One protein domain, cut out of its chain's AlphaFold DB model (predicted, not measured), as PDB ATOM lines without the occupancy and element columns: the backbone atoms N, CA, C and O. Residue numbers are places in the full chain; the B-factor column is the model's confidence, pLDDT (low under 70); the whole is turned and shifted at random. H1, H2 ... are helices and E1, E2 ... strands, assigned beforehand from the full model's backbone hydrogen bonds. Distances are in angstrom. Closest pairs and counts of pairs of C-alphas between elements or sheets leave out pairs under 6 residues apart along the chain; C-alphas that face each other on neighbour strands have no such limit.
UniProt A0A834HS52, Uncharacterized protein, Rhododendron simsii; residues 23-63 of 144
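This is residues 23 to 63 of the 144 residues of an uncharacterized protein of Rhododendron simsii (UniProt A0A834HS52). Two small two-stranded ribbons, E1 with E4 and E2 with E3, form a flat V. The short helix H1 lies across the open mouth of the V, and the loop of residues 49 to 56 runs out past its point. The printed part has 41 residues, with one named helix and four named strands in the order H1, E1, E2, E3, E4, and both sheets, E1 - E4 and E2 - E3, are antiparallel. The class is mostly strand. The whole is compact, with a radius of gyration of the C-alphas of 10.2 A, and flat, spanning 29 by 24 by 10 A.

E1, the longest strand, is residues 28 to 32 and runs 12.1 A from C-alpha 28 at (-34.849, -42.206, -13.141) to C-alpha 32 at (-32.327, -48.888, -22.961). Its neighbour E4 is residues 57 to 60, 10.5 A long, and ends with C-alpha 60 at (-34.828, -38.659, -15.614). In the other sheet, E2 is residues 37 to 40, 9.8 A long, and E3 is residues 45 to 48, 10.1 A long. H1 is residues 24 to 27, 5.1 A long, and begins with C-alpha 24 at (-32.203, -43.403, -8.541).

E1 and E4 are antiparallel, with 146 degrees between their directions. N 29 and O 59 are 2.8 A apart, and N 59 and O 29 are 2.9 A apart, both within hydrogen-bond range. E2 and E3 form a hairpin, antiparallel at 159 degrees. Within hydrogen-bond range here are, for instance, N 40 and O 45 at 2.8 A and N 38 and O 47 at 2.9 A. Between the sheets, the closest C-alphas of E1 and E2 are those of Val 30 and Ala 37, 7.0 A apart. The closest of E3 and E4 are those of Leu 48 and Cys 57, 7.3 A apart. E1 and E3 are apart. The closest C-alphas of H1 and E2 are those of Phe 25 and Phe 39, 6.4 A apart. For H1 and E4 they are those of Asp 27 and Ser 60, 6.0 A apart. H1 is too short for any O i to N i+4 pair, and its one O i to N i+3 pair is within hydrogen-bond range.

The two C-alphas farthest apart are those of Gln 52 and Glu 63, at 31.6 A. The printed part has no cut. The links H1 to E1, E1 to E2 and E2 to E3 are tight, and the link from E3 to E4, with 8 residues, is short. The mean pLDDT of the printed part is 91.7, and no printed residue is under 70.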
ATOM      1  N   ASN A  23     -32.747 -40.841  -4.769       89.06
ATOM      2  CA  ASN A  23     -33.095 -42.237  -5.013       89.06
ATOM      3  C   ASN A  23     -33.230 -42.454  -6.519       89.06
ATOM      4  O   ASN A  23     -34.213 -42.039  -7.130       89.06
ATOM      5  N   TYR A  24     -32.255 -43.142  -7.109       91.06
ATOM      6  CA  TYR A  24     -32.203 -43.403  -8.541       91.06
ATOM      7  C   TYR A  24     -33.443 -44.141  -9.047       91.06
ATOM      8  O   TYR A  24     -33.940 -43.813 -10.116       91.06
ATOM      9  N   PHE A  25     -33.979 -45.086  -8.269       91.56
ATOM     10  CA  PHE A  25     -35.184 -45.831  -8.649       91.56
ATOM     11  C   PHE A  25     -36.429 -44.936  -8.702       91.56
ATOM     12  O   PHE A  25     -37.301 -45.102  -9.559       91.56
ATOM     13  N   ARG A  26     -36.526 -43.947  -7.808       92.12
ATOM     14  CA  ARG A  26     -37.616 -42.969  -7.825       92.12
ATOM     15  C   ARG A  26     -37.446 -41.959  -8.954       92.12
ATOM     16  O   ARG A  26     -38.436 -41.644  -9.608       92.12
ATOM     17  N   ASP A  27     -36.227 -41.481  -9.172       92.12
ATOM     18  CA  ASP A  27     -35.962 -40.268  -9.948       92.12
ATOM     19  C   ASP A  27     -35.622 -40.553 -11.435       92.12
ATOM     20  O   ASP A  27     -35.787 -39.666 -12.279       92.12
ATOM     21  N   PHE A  28     -35.240 -41.792 -11.784       93.75
ATOM     22  CA  PHE A  28     -34.849 -42.206 -13.141       93.75
ATOM     23  C   PHE A  28     -35.565 -43.477 -13.618       93.75
ATOM     24  O   PHE A  28     -35.921 -44.341 -12.818       93.75
ATOM     25  N   ASP A  29     -35.736 -43.589 -14.935       94.75
ATOM     26  CA  ASP A  29     -36.220 -44.778 -15.640       94.75
ATOM     27  C   ASP A  29     -35.147 -45.342 -16.574       94.75
ATOM     28  O   ASP A  29     -34.283 -44.617 -17.069       94.75
ATOM     29  N   VAL A  30     -35.209 -46.652 -16.833       94.25
ATOM     30  CA  VAL A  30     -34.324 -47.319 -17.797       94.25
ATOM     31  C   VAL A  30     -34.880 -47.148 -19.207       94.25
ATOM     32  O   VAL A  30     -35.930 -47.701 -19.539       94.25
ATOM     33  N   THR A  31     -34.150 -46.415 -20.043       92.31
ATOM     34  CA  THR A  31     -34.527 -46.129 -21.435       92.31
ATOM     35  C   THR A  31     -34.083 -47.242 -22.381       92.31
ATOM     36  O   THR A  31     -34.795 -47.572 -23.325       92.31
ATOM     37  N   TRP A  32     -32.908 -47.827 -22.135       91.94
ATOM     38  CA  TRP A  32     -32.327 -48.888 -22.961       91.94
ATOM     39  C   TRP A  32     -31.516 -49.863 -22.106       91.94
ATOM     40  O   TRP A  32     -30.920 -49.454 -21.109       91.94
ATOM     41  N   GLY A  33     -31.468 -51.137 -22.511       90.44
ATOM     42  CA  GLY A  33     -30.684 -52.169 -21.827       90.44
ATOM     43  C   GLY A  33     -31.254 -52.517 -20.453       90.44
ATOM     44  O   GLY A  33     -30.558 -52.393 -19.452       90.44
ATOM     45  N   LYS A  34     -32.534 -52.919 -20.389       90.88
ATOM     46  CA  LYS A  34     -33.209 -53.282 -19.124       90.88
ATOM     47  C   LYS A  34     -32.483 -54.390 -18.362       90.88
ATOM     48  O   LYS A  34     -32.401 -54.317 -17.141       90.88
ATOM     49  N   ASP A  35     -31.902 -55.346 -19.077       93.81
ATOM     50  CA  ASP A  35     -31.139 -56.448 -18.480       93.81
ATOM     51  C   ASP A  35     -29.720 -56.019 -18.048       93.81
ATOM     52  O   ASP A  35     -29.078 -56.670 -17.217       93.81
ATOM     53  N   HIS A  36     -29.278 -54.857 -18.542       93.69
ATOM     54  CA  HIS A  36     -27.965 -54.244 -18.341       93.69
ATOM     55  C   HIS A  36     -28.007 -53.036 -17.395       93.69
ATOM     56  O   HIS A  36     -26.994 -52.369 -17.207       93.69
ATOM     57  N   ALA A  37     -29.150 -52.751 -16.766       94.00
ATOM     58  CA  ALA A  37     -29.303 -51.690 -15.775       94.00
ATOM     59  C   ALA A  37     -29.886 -52.253 -14.475       94.00
ATOM     60  O   ALA A  37     -30.959 -52.853 -14.462       94.00
ATOM     61  N   ARG A  38     -29.189 -52.054 -13.350       93.31
ATOM     62  CA  ARG A  38     -29.604 -52.574 -12.039       93.31
ATOM     63  C   ARG A  38     -29.610 -51.480 -10.985       93.31
ATOM     64  O   ARG A  38     -28.589 -50.844 -10.729       93.31
ATOM     65  N   PHE A  39     -30.752 -51.311 -10.326       92.94
ATOM     66  CA  PHE A  39     -30.853 -50.498  -9.118       92.94
ATOM     67  C   PHE A  39     -30.375 -51.319  -7.921       92.94
ATOM     68  O   PHE A  39     -30.880 -52.407  -7.653       92.94
ATOM     69  N   LEU A  40     -29.389 -50.797  -7.205       92.06
ATOM     70  CA  LEU A  40     -28.797 -51.420  -6.029       92.06
ATOM     71  C   LEU A  40     -29.232 -50.665  -4.772       92.06
ATOM     72  O   LEU A  40     -29.658 -49.510  -4.847       92.06
ATOM     73  N   GLN A  41     -29.114 -51.310  -3.607       90.88
ATOM     74  CA  GLN A  41     -29.330 -50.668  -2.300       90.88
ATOM     75  C   GLN A  41     -30.660 -49.888  -2.225       90.88
ATOM     76  O   GLN A  41     -30.697 -48.738  -1.797       90.88
ATOM     77  N   HIS A  42     -31.758 -50.489  -2.697       87.94
ATOM     78  CA  HIS A  42     -33.087 -49.856  -2.735       87.94
ATOM     79  C   HIS A  42     -33.130 -48.515  -3.500       87.94
ATOM     80  O   HIS A  42     -33.904 -47.618  -3.167       87.94
ATOM     81  N   GLY A  43     -32.294 -48.370  -4.532       89.06
ATOM     82  CA  GLY A  43     -32.222 -47.177  -5.373       89.06
ATOM     83  C   GLY A  43     -31.188 -46.145  -4.923       89.06
ATOM     84  O   GLY A  43     -31.165 -45.058  -5.484       89.06
ATOM     85  N   GLN A  44     -30.324 -46.450  -3.953       89.94
ATOM     86  CA  GLN A  44     -29.219 -45.558  -3.566       89.94
ATOM     87  C   GLN A  44     -28.027 -45.623  -4.525       89.94
ATOM     88  O   GLN A  44     -27.216 -44.705  -4.548       89.94
ATOM     89  N   ALA A  45     -27.922 -46.682  -5.328       90.38
ATOM     90  CA  ALA A  45     -26.903 -46.815  -6.358       90.38
ATOM     91  C   ALA A  45     -27.499 -47.404  -7.640       90.38
ATOM     92  O   ALA A  45     -28.496 -48.131  -7.612       90.38
ATOM     93  N   LEU A  46     -26.867 -47.092  -8.765       91.94
ATOM     94  CA  LEU A  46     -27.218 -47.609 -10.079       91.94
ATOM     95  C   LEU A  46     -25.981 -48.241 -10.710       91.94
ATOM     96  O   LEU A  46     -24.903 -47.649 -10.705       91.94
ATOM     97  N   GLN A  47     -26.151 -49.433 -11.271       92.50
ATOM     98  CA  GLN A  47     -25.132 -50.108 -12.057       92.50
ATOM     99  C   GLN A  47     -25.597 -50.211 -13.508       92.50
ATOM    100  O   GLN A  47     -26.673 -50.740 -13.781       92.50
ATOM    101  N   LEU A  48     -24.764 -49.705 -14.413       91.81
ATOM    102  CA  LEU A  48     -24.938 -49.782 -15.858       91.81
ATOM    103  C   LEU A  48     -23.868 -50.712 -16.427       91.81
ATOM    104  O   LEU A  48     -22.688 -50.576 -16.099       91.81
ATOM    105  N   LEU A  49     -24.297 -51.669 -17.239       90.31
ATOM    106  CA  LEU A  49     -23.451 -52.660 -17.883       90.31
ATOM    107  C   LEU A  49     -23.346 -52.356 -19.381       90.31
ATOM    108  O   LEU A  49     -24.273 -51.824 -19.997       90.31
ATOM    109  N   LEU A  50     -22.186 -52.697 -19.933       89.19
ATOM    110  CA  LEU A  50     -21.882 -52.682 -21.355       89.19
ATOM    111  C   LEU A  50     -21.144 -53.981 -21.672       89.19
ATOM    112  O   LEU A  50     -20.106 -54.256 -21.066       89.19
ATOM    113  N   ASP A  51     -21.675 -54.750 -22.609       88.88
ATOM    114  CA  ASP A  51     -21.027 -55.926 -23.178       88.88
ATOM    115  C   ASP A  51     -21.059 -55.859 -24.713       88.88
ATOM    116  O   ASP A  51     -21.294 -54.800 -25.299       88.88
ATOM    117  N   GLN A  52     -20.728 -56.970 -25.373       87.94
ATOM    118  CA  GLN A  52     -20.711 -57.044 -26.834       87.94
ATOM    119  C   GLN A  52     -22.118 -57.009 -27.444       87.94
ATOM    120  O   GLN A  52     -22.255 -56.607 -28.598       87.94
ATOM    121  N   ASP A  53     -23.137 -57.404 -26.681       88.56
ATOM    122  CA  ASP A  53     -24.510 -57.501 -27.160       88.56
ATOM    123  C   ASP A  53     -25.217 -56.149 -27.041       88.56
ATOM    124  O   ASP A  53     -25.913 -55.719 -27.965       88.56
ATOM    125  N   SER A  54     -25.047 -55.449 -25.911       89.00
ATOM    126  CA  SER A  54     -25.655 -54.134 -25.721       89.00
ATOM    127  C   SER A  54     -25.028 -53.284 -24.608       89.00
ATOM    128  O   SER A  54     -24.302 -53.751 -23.731       89.00
ATOM    129  N   GLY A  55     -25.353 -51.989 -24.639       90.56
ATOM    130  CA  GLY A  55     -25.149 -51.072 -23.520       90.56
ATOM    131  C   GLY A  55     -26.431 -50.814 -22.730       90.56
ATOM    132  O   GLY A  55     -27.484 -51.395 -22.984       90.56
ATOM    133  N   SER A  56     -26.362 -49.860 -21.809       94.25
ATOM    134  CA  SER A  56     -27.499 -49.436 -20.990       94.25
ATOM    135  C   SER A  56     -27.578 -47.918 -20.871       94.25
ATOM    136  O   SER A  56     -26.584 -47.204 -21.016       94.25
ATOM    137  N   CYS A  57     -28.788 -47.409 -20.642       92.81
ATOM    138  CA  CYS A  57     -29.039 -45.980 -20.493       92.81
ATOM    139  C   CYS A  57     -30.247 -45.729 -19.587       92.81
ATOM    140  O   CYS A  57     -31.266 -46.419 -19.684       92.81
ATOM    141  N   ILE A  58     -30.139 -44.704 -18.744       94.69
ATOM    142  CA  ILE A  58     -31.228 -44.196 -17.908       94.69
ATOM    143  C   ILE A  58     -31.554 -42.748 -18.258       94.69
ATOM    144  O   ILE A  58     -30.685 -41.984 -18.677       94.69
ATOM    145  N   THR A  59     -32.801 -42.355 -18.040       94.50
ATOM    146  CA  THR A  59     -33.260 -40.975 -18.206       94.50
ATOM    147  C   THR A  59     -34.049 -40.515 -16.990       94.50
ATOM    148  O   THR A  59     -34.608 -41.331 -16.256       94.50
ATOM    149  N   SER A  60     -34.060 -39.210 -16.727       93.50
ATOM    150  CA  SER A  60     -34.828 -38.659 -15.614       93.50
ATOM    151  C   SER A  60     -36.321 -38.757 -15.908       93.50
ATOM    152  O   SER A  60     -36.765 -38.455 -17.012       93.50
ATOM    153  N   LYS A  61     -37.123 -39.111 -14.900       93.75
ATOM    154  CA  LYS A  61     -38.590 -39.163 -15.053       93.75
ATOM    155  C   LYS A  61     -39.225 -37.787 -15.217       93.75
ATOM    156  O   LYS A  61     -40.355 -37.660 -15.675       93.75
ATOM    157  N   LYS A  62     -38.522 -36.758 -14.746       92.00
ATOM    158  CA  LYS A  62     -38.957 -35.366 -14.772       92.00
ATOM    159  C   LYS A  62     -38.060 -34.562 -15.693       92.00
ATOM    160  O   LYS A  62     -36.864 -34.832 -15.808       92.00
ATOM    161  N   GLU A  63     -38.657 -33.541 -16.281       91.69
ATOM    162  CA  GLU A  63     -37.951 -32.494 -16.999       91.69
ATOM    163  C   GLU A  63     -37.686 -31.315 -16.066       91.69
ATOM    164  O   GLU A  63     -38.458 -31.025 -15.148       91.69
TER     165      GLU A  63